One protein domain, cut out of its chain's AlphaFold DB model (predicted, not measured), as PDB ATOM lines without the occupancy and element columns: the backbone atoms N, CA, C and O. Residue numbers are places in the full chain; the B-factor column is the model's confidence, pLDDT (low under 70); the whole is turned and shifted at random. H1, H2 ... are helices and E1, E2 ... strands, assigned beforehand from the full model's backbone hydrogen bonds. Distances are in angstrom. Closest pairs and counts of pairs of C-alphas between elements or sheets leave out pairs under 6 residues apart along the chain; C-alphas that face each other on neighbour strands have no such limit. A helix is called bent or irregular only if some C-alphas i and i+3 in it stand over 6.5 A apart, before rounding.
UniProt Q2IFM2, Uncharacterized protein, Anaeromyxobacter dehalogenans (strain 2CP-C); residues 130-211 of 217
ATOM      1  N   ARG A 130     277.431 255.533 284.664       93.69
ATOM      2  CA  ARG A 130     278.664 254.912 285.180       93.69
ATOM      3  C   ARG A 130     279.854 255.151 284.261       93.69
ATOM      4  O   ARG A 130     280.947 255.448 284.736       93.69
ATOM      5  N   GLU A 131     279.650 255.024 282.953       93.75
ATOM      6  CA  GLU A 131     280.689 255.290 281.957       93.75
ATOM      7  C   GLU A 131     281.203 256.733 282.071       93.75
ATOM      8  O   GLU A 131     282.413 256.964 282.136       93.75
ATOM      9  N   ARG A 132     280.291 257.707 282.172       95.81
ATOM     10  CA  ARG A 132     280.647 259.126 282.292       95.81
ATOM     11  C   ARG A 132     281.267 259.481 283.639       95.81
ATOM     12  O   ARG A 132     282.223 260.253 283.662       95.81
ATOM     13  N   ILE A 133     280.806 258.882 284.738       95.56
ATOM     14  CA  ILE A 133     281.463 259.026 286.047       95.56
ATOM     15  C   ILE A 133     282.898 258.494 285.974       95.56
ATOM     16  O   ILE A 133     283.815 259.150 286.460       95.56
ATOM     17  N   GLY A 134     283.122 257.357 285.309       93.75
ATOM     18  CA  GLY A 134     284.467 256.828 285.080       93.75
ATOM     19  C   GLY A 134     285.376 257.804 284.324       93.75
ATOM     20  O   GLY A 134     286.531 257.977 284.699       93.75
ATOM     21  N   GLN A 135     284.851 258.496 283.308       94.88
ATOM     22  CA  GLN A 135     285.595 259.526 282.566       94.88
ATOM     23  C   GLN A 135     285.925 260.748 283.433       94.88
ATOM     24  O   GLN A 135     287.044 261.256 283.362       94.88
ATOM     25  N   LEU A 136     284.985 261.201 284.271       95.12
ATOM     26  CA  LEU A 136     285.242 262.259 285.252       95.12
ATOM     27  C   LEU A 136     286.362 261.853 286.215       95.12
ATOM     28  O   LEU A 136     287.304 262.613 286.416       95.12
ATOM     29  N   VAL A 137     286.281 260.646 286.777       93.88
ATOM     30  CA  VAL A 137     287.283 260.127 287.715       93.88
ATOM     31  C   VAL A 137     288.655 260.002 287.056       93.88
ATOM     32  O   VAL A 137     289.637 260.472 287.627       93.88
ATOM     33  N   GLY A 138     288.729 259.437 285.848       93.94
ATOM     34  CA  GLY A 138     289.978 259.364 285.087       93.94
ATOM     35  C   GLY A 138     290.596 260.746 284.879       93.94
ATOM     36  O   GLY A 138     291.768 260.950 285.176       93.94
ATOM     37  N   TRP A 139     289.776 261.732 284.502       94.88
ATOM     38  CA  TRP A 139     290.234 263.109 284.336       94.88
ATOM     39  C   TRP A 139     290.777 263.725 285.639       94.88
ATOM     40  O   TRP A 139     291.781 264.435 285.604       94.88
ATOM     41  N   LEU A 140     290.154 263.454 286.792       93.44
ATOM     42  CA  LEU A 140     290.650 263.927 288.094       93.44
ATOM     43  C   LEU A 140     291.998 263.290 288.459       93.44
ATOM     44  O   LEU A 140     292.899 263.991 288.927       93.44
ATOM     45  N   ILE A 141     292.146 261.984 288.212       92.12
ATOM     46  CA  ILE A 141     293.385 261.234 288.461       92.12
ATOM     47  C   ILE A 141     294.520 261.758 287.578       92.12
ATOM     48  O   ILE A 141     295.603 262.042 288.089       92.12
ATOM     49  N   ASP A 142     294.263 261.979 286.287       93.25
ATOM     50  CA  ASP A 142     295.249 262.509 285.336       93.25
ATOM     51  C   ASP A 142     295.801 263.878 285.765       93.25
ATOM     52  O   ASP A 142     296.934 264.245 285.445       93.25
ATOM     53  N   ARG A 143     295.001 264.655 286.502       92.81
ATOM     54  CA  ARG A 143     295.383 265.973 287.027       92.81
ATOM     55  C   ARG A 143     295.971 265.936 288.426       92.81
ATOM     56  O   ARG A 143     296.455 266.969 288.884       92.81
ATOM     57  N   GLN A 144     295.966 264.781 289.085       88.31
ATOM     58  CA  GLN A 144     296.526 264.592 290.422       88.31
ATOM     59  C   GLN A 144     295.991 265.609 291.449       88.31
ATOM     60  O   GLN A 144     296.736 266.095 292.296       88.31
ATOM     61  N   GLY A 145     294.720 266.007 291.327       76.44
ATOM     62  CA  GLY A 145     294.110 267.015 292.203       76.44
ATOM     63  C   GLY A 145     294.503 268.478 291.928       76.44
ATOM     64  O   GLY A 145     293.990 269.365 292.603       76.44
ATOM     65  N   LYS A 146     295.336 268.769 290.916       89.25
ATOM     66  CA  LYS A 146     295.684 270.145 290.500       89.25
ATOM     67  C   LYS A 146     294.573 270.741 289.632       89.25
ATOM     68  O   LYS A 146     294.565 270.575 288.405       89.25
ATOM     69  N   LEU A 147     293.582 271.355 290.278       90.56
ATOM     70  CA  LEU A 147     292.316 271.764 289.655       90.56
ATOM     71  C   LEU A 147     292.129 273.287 289.535       90.56
ATOM     72  O   LEU A 147     291.040 273.746 289.179       90.56
ATOM     73  N   GLU A 148     293.169 274.081 289.781       88.31
ATOM     74  CA  GLU A 148     293.103 275.543 289.758       88.31
ATOM     75  C   GLU A 148     292.611 276.055 288.393       88.31
ATOM     76  O   GLU A 148     293.145 275.713 287.334       88.31
ATOM     77  N   GLY A 149     291.537 276.854 288.403       88.25
ATOM     78  CA  GLY A 149     290.918 277.386 287.182       88.25
ATOM     79  C   GLY A 149     290.241 276.336 286.286       88.25
ATOM     80  O   GLY A 149     289.912 276.633 285.139       88.25
ATOM     81  N   ARG A 150     290.022 275.100 286.762       93.06
ATOM     82  CA  ARG A 150     289.440 274.000 285.964       93.06
ATOM     83  C   ARG A 150     287.978 273.681 286.282       93.06
ATOM     84  O   ARG A 150     287.460 272.691 285.768       93.06
ATOM     85  N   ALA A 151     287.297 274.515 287.068       93.44
ATOM     86  CA  ALA A 151     285.911 274.283 287.488       93.44
ATOM     87  C   ALA A 151     284.963 274.059 286.296       93.44
ATOM     88  O   ALA A 151     284.116 273.171 286.339       93.44
ATOM     89  N   VAL A 152     285.165 274.797 285.199       95.50
ATOM     90  CA  VAL A 152     284.370 274.672 283.964       95.50
ATOM     91  C   VAL A 152     284.470 273.269 283.359       95.50
ATOM     92  O   VAL A 152     283.472 272.727 282.891       95.50
ATOM     93  N   ASN A 153     285.646 272.639 283.414       95.88
ATOM     94  CA  ASN A 153     285.839 271.288 282.883       95.88
ATOM     95  C   ASN A 153     285.124 270.244 283.740       95.88
ATOM     96  O   ASN A 153     284.449 269.369 283.201       95.88
ATOM     97  N   VAL A 154     285.243 270.358 285.066       95.88
ATOM     98  CA  VAL A 154     284.524 269.487 286.007       95.88
ATOM     99  C   VAL A 154     283.022 269.631 285.786       95.88
ATOM    100  O   VAL A 154     282.332 268.633 285.602       95.88
ATOM    101  N   GLN A 155     282.522 270.865 285.690       97.25
ATOM    102  CA  GLN A 155     281.110 271.130 285.436       97.25
ATOM    103  C   GLN A 155     280.631 270.522 284.114       97.25
ATOM    104  O   GLN A 155     279.559 269.920 284.070       97.25
ATOM    105  N   ALA A 156     281.417 270.646 283.042       97.25
ATOM    106  CA  ALA A 156     281.085 270.072 281.742       97.25
ATOM    107  C   ALA A 156     281.028 268.536 281.786       97.25
ATOM    108  O   ALA A 156     280.141 267.934 281.182       97.25
ATOM    109  N   LEU A 157     281.939 267.891 282.519       97.44
ATOM    110  CA  LEU A 157     281.930 266.439 282.707       97.44
ATOM    111  C   LEU A 157     280.716 265.982 283.522       97.44
ATOM    112  O   LEU A 157     280.030 265.050 283.111       97.44
ATOM    113  N   VAL A 158     280.397 266.677 284.618       97.50
ATOM    114  CA  VAL A 158     279.195 266.417 285.428       97.50
ATOM    115  C   VAL A 158     277.934 266.589 284.583       97.50
ATOM    116  O   VAL A 158     277.063 265.726 284.596       97.50
ATOM    117  N   ARG A 159     277.854 267.650 283.774       97.44
ATOM    118  CA  ARG A 159     276.721 267.877 282.871       97.44
ATOM    119  C   ARG A 159     276.528 266.716 281.892       97.44
ATOM    120  O   ARG A 159     275.411 266.231 281.760       97.44
ATOM    121  N   ARG A 160     277.608 266.207 281.290       96.81
ATOM    122  CA  ARG A 160     277.549 265.041 280.387       96.81
ATOM    123  C   ARG A 160     277.038 263.776 281.073       96.81
ATOM    124  O   ARG A 160     276.342 262.997 280.432       96.81
ATOM    125  N   VAL A 161     277.371 263.559 282.350       96.38
ATOM    126  CA  VAL A 161     276.816 262.440 283.138       96.38
ATOM    127  C   VAL A 161     275.290 262.552 283.199       96.38
ATOM    128  O   VAL A 161     274.592 261.575 282.932       96.38
ATOM    129  N   LEU A 162     274.781 263.744 283.519       95.62
ATOM    130  CA  LEU A 162     273.348 263.997 283.674       95.62
ATOM    131  C   LEU A 162     272.596 263.919 282.339       95.62
ATOM    132  O   LEU A 162     271.523 263.322 282.277       95.62
ATOM    133  N   GLU A 163     273.158 264.481 281.269       93.81
ATOM    134  CA  GLU A 163     272.575 264.462 279.920       93.81
ATOM    135  C   GLU A 163     272.470 263.036 279.366       93.81
ATOM    136  O   GLU A 163     271.380 262.594 278.988       93.81
ATOM    137  N   ASP A 164     273.572 262.280 279.386       91.94
ATOM    138  CA  ASP A 164     273.582 260.900 278.889       91.94
ATOM    139  C   ASP A 164     272.713 259.980 279.759       91.94
ATOM    140  O   ASP A 164     272.105 259.040 279.245       91.94
ATOM    141  N   GLY A 165     272.608 260.269 281.060       89.94
ATOM    142  CA  GLY A 165     271.701 259.579 281.975       89.94
ATOM    143  C   GLY A 165     270.222 259.911 281.771       89.94
ATOM    144  O   GLY A 165     269.375 259.132 282.193       89.94
ATOM    145  N   GLY A 166     269.887 261.024 281.109       88.69
ATOM    146  CA  GLY A 166     268.510 261.526 281.052       88.69
ATOM    147  C   GLY A 166     268.013 262.086 282.389       88.69
ATOM    148  O   GLY A 166     266.822 262.031 282.671       88.69
ATOM    149  N   LEU A 167     268.926 262.602 283.214       91.06
ATOM    150  CA  LEU A 167     268.686 262.999 284.605       91.06
ATOM    151  C   LEU A 167     268.656 264.523 284.807       91.06
ATOM    152  O   LEU A 167     268.530 265.000 285.933       91.06
ATOM    153  N   THR A 168     268.748 265.300 283.727       91.94
ATOM    154  CA  THR A 168     268.780 266.774 283.760       91.94
ATOM    155  C   THR A 168     267.491 267.414 284.271       91.94
ATOM    156  O   THR A 168     267.520 268.558 284.703       91.94
ATOM    157  N   ALA A 169     266.368 266.689 284.249       90.44
ATOM    158  CA  ALA A 169     265.115 267.154 284.843       90.44
ATOM    159  C   ALA A 169     265.142 267.128 286.382       90.44
ATOM    160  O   ALA A 169     264.404 267.874 287.015       90.44
ATOM    161  N   ARG A 170     265.987 266.275 286.978       91.69
ATOM    162  CA  ARG A 170     266.078 266.082 288.432       91.69
ATOM    163  C   ARG A 170     267.318 266.720 289.038       91.69
ATOM    164  O   ARG A 170     267.268 267.181 290.170       91.69
ATOM    165  N   TYR A 171     268.429 266.748 288.312       95.06
ATOM    166  CA  TYR A 171     269.690 267.260 288.833       95.06
ATOM    167  C   TYR A 171     270.307 268.293 287.902       95.06
ATOM    168  O   TYR A 171     270.214 268.195 286.678       95.06
ATOM    169  N   ALA A 172     271.037 269.227 288.501       96.06
ATOM    170  CA  ALA A 172     271.962 270.107 287.807       96.06
ATOM    171  C   ALA A 172     273.369 269.999 288.418       96.06
ATOM    172  O   ALA A 172     273.507 269.632 289.587       96.06
ATOM    173  N   PRO A 173     274.439 270.310 287.662       97.06
ATOM    174  CA  PRO A 173     275.768 270.455 288.242       97.06
ATOM    175  C   PRO A 173     275.781 271.565 289.298       97.06
ATOM    176  O   PRO A 173     275.123 272.592 289.116       97.06
ATOM    177  N   ARG A 174     276.588 271.407 290.350       96.00
ATOM    178  CA  ARG A 174     276.848 272.492 291.306       96.00
ATOM    179  C   ARG A 174     277.413 273.748 290.611       96.00
ATOM    180  O   ARG A 174     278.035 273.646 289.538       96.00
ATOM    181  N   PRO A 175     277.227 274.939 291.205       94.69
ATOM    182  CA  PRO A 175     277.859 276.170 290.740       94.69
ATOM    183  C   PRO A 175     279.389 276.057 290.681       94.69
ATOM    184  O   PRO A 175     280.004 275.355 291.481       94.69
ATOM    185  N   LEU A 176     280.023 276.784 289.754       92.69
ATOM    186  CA  LEU A 176     281.479 276.733 289.545       92.69
ATOM    187  C   LEU A 176     282.320 276.948 290.820       92.69
ATOM    188  O   LEU A 176     283.269 276.182 291.001       92.69
ATOM    189  N   PRO A 177     282.000 277.917 291.707       90.25
ATOM    190  CA  PRO A 177     282.781 278.137 292.927       90.25
ATOM    191  C   PRO A 177     282.768 276.942 293.889       90.25
ATOM    192  O   PRO A 177     283.712 276.761 294.648       90.25
ATOM    193  N   GLU A 178     281.733 276.103 293.829       92.88
ATOM    194  CA  GLU A 178     281.517 274.982 294.749       92.88
ATOM    195  C   GLU A 178     282.046 273.645 294.219       92.88
ATOM    196  O   GLU A 178     281.969 272.640 294.914       92.88
ATOM    197  N   LEU A 179     282.544 273.583 292.978       93.12
ATOM    198  CA  LEU A 179     282.864 272.305 292.328       93.12
ATOM    199  C   LEU A 179     284.266 271.775 292.627       93.12
ATOM    200  O   LEU A 179     284.476 270.561 292.610       93.12
ATOM    201  N   LEU A 180     285.238 272.660 292.852       93.25
ATOM    202  CA  LEU A 180     286.641 272.253 292.952       93.25
ATOM    203  C   LEU A 180     286.953 271.528 294.259       93.25
ATOM    204  O   LEU A 180     287.667 270.529 294.245       93.25
ATOM    205  N   GLU A 181     286.388 271.992 295.370       93.31
ATOM    206  CA  GLU A 181     286.612 271.385 296.680       93.31
ATOM    207  C   GLU A 181     286.051 269.944 296.753       93.31
ATOM    208  O   GLU A 181     286.809 269.031 297.093       93.31
ATOM    209  N   PRO A 182     284.794 269.652 296.354       94.38
ATOM    210  CA  PRO A 182     284.308 268.275 296.246       94.38
ATOM    211  C   PRO A 182     285.102 267.414 295.256       94.38
ATOM    212  O   PRO A 182     285.294 266.222 295.507       94.38
ATOM    213  N   ALA A 183     285.581 267.988 294.147       94.06
ATOM    214  CA  ALA A 183     286.400 267.266 293.175       94.06
ATOM    215  C   ALA A 183     287.746 266.825 293.771       94.06
ATOM    216  O   ALA A 183     288.127 265.662 293.623       94.06
ATOM    217  N   ALA A 184     288.428 267.724 294.486       93.56
ATOM    218  CA  ALA A 184     289.671 267.422 295.190       93.56
ATOM    219  C   ALA A 184     289.453 266.352 296.271       93.56
ATOM    220  O   ALA A 184     290.140 265.332 296.267       93.56
ATOM    221  N   ARG A 185     288.411 266.501 297.105       94.06
ATOM    222  CA  ARG A 185     288.046 265.488 298.112       94.06
ATOM    223  C   ARG A 185     287.746 264.122 297.504       94.06
ATOM    224  O   ARG A 185     288.126 263.098 298.062       94.06
ATOM    225  N   THR A 186     287.062 264.090 296.361       94.44
ATOM    226  CA  THR A 186     286.757 262.837 295.659       94.44
ATOM    227  C   THR A 186     288.038 262.149 295.193       94.44
ATOM    228  O   THR A 186     288.187 260.944 295.383       94.44
ATOM    229  N   TYR A 187     288.982 262.905 294.626       93.94
ATOM    230  CA  TYR A 187     290.294 262.386 294.242       93.94
ATOM    231  C   TYR A 187     291.066 261.826 295.449       93.94
ATOM    232  O   TYR A 187     291.531 260.686 295.401       93.94
ATOM    233  N   GLU A 188     291.142 262.575 296.549       93.75
ATOM    234  CA  GLU A 188     291.817 262.136 297.776       93.75
ATOM    235  C   GLU A 188     291.186 260.863 298.354       93.75
ATOM    236  O   GLU A 188     291.893 259.914 298.696       93.75
ATOM    237  N   ALA A 189     289.853 260.795 298.399       92.00
ATOM    238  CA  ALA A 189     289.131 259.622 298.878       92.00
ATOM    239  C   ALA A 189     289.380 258.382 298.003       92.00
ATOM    240  O   ALA A 189     289.510 257.270 298.524       92.00
ATOM    241  N   LEU A 190     289.474 258.547 296.680       91.00
ATOM    242  CA  LEU A 190     289.800 257.458 295.755       91.00
ATOM    243  C   LEU A 190     291.222 256.937 295.980       91.00
ATOM    244  O   LEU A 190     291.415 255.724 296.055       91.00
ATOM    245  N   LEU A 191     292.197 257.833 296.162       91.50
ATOM    246  CA  LEU A 191     293.569 257.441 296.484       91.50
ATOM    247  C   LEU A 191     293.665 256.722 297.832       91.50
ATOM    248  O   LEU A 191     294.315 255.684 297.925       91.50
ATOM    249  N   ALA A 192     293.001 257.248 298.861       91.12
ATOM    250  CA  ALA A 192     293.050 256.686 300.206       91.12
ATOM    251  C   ALA A 192     292.374 255.309 300.295       91.12
ATOM    252  O   ALA A 192     292.843 254.419 301.001       91.12
ATOM    253  N   SER A 193     291.260 255.123 299.584       89.56
ATOM    254  CA  SER A 193     290.493 253.872 299.620       89.56
ATOM    255  C   SER A 193     290.996 252.808 298.645       89.56
ATOM    256  O   SER A 193     290.671 251.629 298.820       89.56
ATOM    257  N   GLY A 194     291.732 253.204 297.600       84.25
ATOM    258  CA  GLY A 194     292.046 252.347 296.456       84.25
ATOM    259  C   GLY A 194     290.803 251.926 295.663       84.25
ATOM    260  O   GLY A 194     290.849 250.948 294.915       84.25
ATOM    261  N   ALA A 195     289.670 252.611 295.854       82.44
ATOM    262  CA  ALA A 195     288.440 252.288 295.153       82.44
ATOM    263  C   ALA A 195     288.597 252.570 293.655       82.44
ATOM    264  O   ALA A 195     289.019 253.646 293.241       82.44
ATOM    265  N   ALA A 196     288.189 251.609 292.829       76.56
ATOM    266  CA  ALA A 196     288.222 251.759 291.376       76.56
ATOM    267  C   ALA A 196     287.135 252.712 290.842       76.56
ATOM    268  O   ALA A 196     287.140 253.046 289.659       76.56
ATOM    269  N   GLN A 197     286.163 253.099 291.678       83.94
ATOM    270  CA  GLN A 197     284.996 253.855 291.243       83.94
ATOM    271  C   GLN A 197     284.336 254.669 292.364       83.94
ATOM    272  O   GLN A 197     284.396 254.299 293.533       83.94
ATOM    273  N   VAL A 198     283.627 255.733 291.973       91.50
ATOM    274  CA  VAL A 198     282.715 256.517 292.829       91.50
ATOM    275  C   VAL A 198     281.300 255.956 292.674       91.50
ATOM    276  O   VAL A 198     280.923 255.623 291.551       91.50
ATOM    277  N   THR A 199     280.524 255.804 293.753       92.12
ATOM    278  CA  THR A 199     279.107 255.375 293.684       92.12
ATOM    279  C   THR A 199     278.204 256.502 293.184       92.12
ATOM    280  O   THR A 199     278.584 257.673 293.225       92.12
ATOM    281  N   TRP A 200     277.006 256.164 292.712       93.94
ATOM    282  CA  TRP A 200     276.020 257.143 292.259       93.94
ATOM    283  C   TRP A 200     275.697 258.176 293.346       93.94
ATOM    284  O   TRP A 200     275.807 259.375 293.100       93.94
ATOM    285  N   ASP A 201     275.413 257.730 294.570       93.06
ATOM    286  CA  ASP A 201     275.065 258.638 295.669       93.06
ATOM    287  C   ASP A 201     276.195 259.612 295.997       93.06
ATOM    288  O   ASP A 201     275.952 260.805 296.170       93.06
ATOM    289  N   ARG A 202     277.443 259.127 296.013       93.94
ATOM    290  CA  ARG A 202     278.616 259.975 296.257       93.94
ATOM    291  C   ARG A 202     278.835 260.976 295.137       93.94
ATOM    292  O   ARG A 202     279.225 262.107 295.406       93.94
ATOM    293  N   PHE A 203     278.570 260.579 293.897       95.88
ATOM    294  CA  PHE A 203     278.605 261.499 292.771       95.88
ATOM    295  C   PHE A 203     277.550 262.604 292.921       95.88
ATOM    296  O   PHE A 203     277.898 263.778 292.820       95.88
ATOM    297  N   VAL A 204     276.291 262.251 293.205       95.50
ATOM    298  CA  VAL A 204     275.211 263.238 293.364       95.50
ATOM    299  C   VAL A 204     275.509 264.183 294.526       95.50
ATOM    300  O   VAL A 204     275.440 265.397 294.357       95.50
ATOM    301  N   GLU A 205     275.904 263.643 295.680       95.06
ATOM    302  CA  GLU A 205     276.272 264.419 296.869       95.06
ATOM    303  C   GLU A 205     277.385 265.435 296.564       95.06
ATOM    304  O   GLU A 205     277.275 266.618 296.903       95.06
ATOM    305  N   ALA A 206     278.445 264.989 295.884       95.50
ATOM    306  CA  ALA A 206     279.620 265.807 295.622       95.50
ATOM    307  C   ALA A 206     279.408 266.840 294.508       95.50
ATOM    308  O   ALA A 206     279.919 267.953 294.614       95.50
ATOM    309  N   PHE A 207     278.683 266.499 293.442       97.25
ATOM    310  CA  PHE A 207     278.726 267.265 292.191       97.25
ATOM    311  C   PHE A 207     277.393 267.853 291.744       97.25
ATOM    312  O   PHE A 207     277.388 268.698 290.844       97.25
ATOM    313  N   CYS A 208     276.279 267.439 292.343       96.88
ATOM    314  CA  CYS A 208     274.954 267.822 291.884       96.88
ATOM    315  C   CYS A 208     274.183 268.630 292.927       96.88
ATOM    316  O   CYS A 208     274.401 268.527 294.132       96.88
ATOM    317  N   VAL A 209     273.246 269.422 292.419       95.50
ATOM    318  CA  VAL A 209     272.118 269.970 293.167       95.50
ATOM    319  C   VAL A 209     270.847 269.303 292.649       95.50
ATOM    320  O   VAL A 209     270.699 269.104 291.440       95.50
ATOM    321  N   GLU A 210     269.956 268.908 293.556       92.62
ATOM    322  CA  GLU A 210     268.639 268.385 293.191       92.62
ATOM    323  C   GLU A 210     267.730 269.571 292.855       92.62
ATOM    324  O   GLU A 210     267.634 270.539 293.611       92.62
ATOM    325  N   LEU A 211     267.130 269.527 291.672       89.06
ATOM    326  CA  LEU A 211     266.155 270.507 291.234       89.06
ATOM    327  C   LEU A 211     264.854 270.203 291.971       89.06
ATOM    328  O   LEU A 211     264.428 269.048 292.027       89.06
TER     329      LEU A 211
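This is residues 130 to 211 of the 217 residues of an uncharacterized protein of Anaeromyxobacter dehalogenans (strain 2CP-C) (UniProt Q2IFM2). Two helical layers are stacked: H1 and H2 lie side by side as an antiparallel hairpin, and H3 runs about perpendicular to both in the layer beneath, its first residues making a corner with the first residues of H2 and its residues 183 to 187 packing on residues 137 to 141 of H1. H4 folds back beside H3 in a second, more splayed helical hairpin, and a tiny sheet of E1 and E2 sits under H2. The printed part has 82 residues, with four named helices and two named strands in the order H1, H2, E1, H3, H4, E2; the class is mostly helix, and the sheet, in the order E1 - E2, is antiparallel. It is compact, with a radius of gyration of the C-alphas of 11.6 A and spans of 33 by 26 by 17 A.

H1, residues 130 to 142, begins with C-alpha 130 at (278.664, 254.912, 285.180) and is 18.2 A long. H2, residues 151 to 165, is 21.2 A long. E1 is residues 171 to 173, 6.9 A. H3, residues 176 to 193, is the longest helix, 26.6 A, and begins with C-alpha 176 at (281.479, 276.733, 289.545); it is irregular, with C-alphas 177 and 180 being 7.0 A apart. H4 is residues 200 to 207, 10.5 A. E2, residues 208 to 210, is 6.5 A long and ends with C-alpha 210 at (268.639, 268.385, 293.191).

H1, with residues 132 to 136 alone, touches H2 at a shallow tilt of 17 degrees, opposite ways; their closest C-alphas are those of Arg 132 and Val 161, 5.1 A apart. H3 touches H1 about perpendicular, at 86 degrees, closest at the C-alphas of Leu 140 and Tyr 187, 6.3 A. H3 also touches H2 about perpendicular, at 78 degrees, closest at the C-alphas of Ala 151 and Leu 176, 5.5 A. H3 and H4 touch at a steep tilt of 45 degrees, opposite ways, closest at the C-alphas of Pro 182 and Ala 206, 5.3 A. H1 and H4 are close but not clearly touching, with the C-alphas of Ile 133 and Phe 203 closest at 7.7 A. The closest C-alphas of H2 and E1, those of Val 158 and Pro 173, are 6.0 A apart. E1 and E2 are antiparallel, with N 172 and O 209 at 3.0 A and N 209 and O 172 at 2.9 A, within hydrogen-bond range. H1 is apart from both strands, and H3 is apart from E2. Every O i to N i+4 pair is within hydrogen-bond range in H1, H2 and H4, and 11 of 14 are in H3.

The two C-alphas farthest apart, those of Ala 169 and Ala 192, are 33.6 A from each other. The printed part has no cut and no long link. The mean pLDDT of the printed part is 92.8, and no printed residue is under 70.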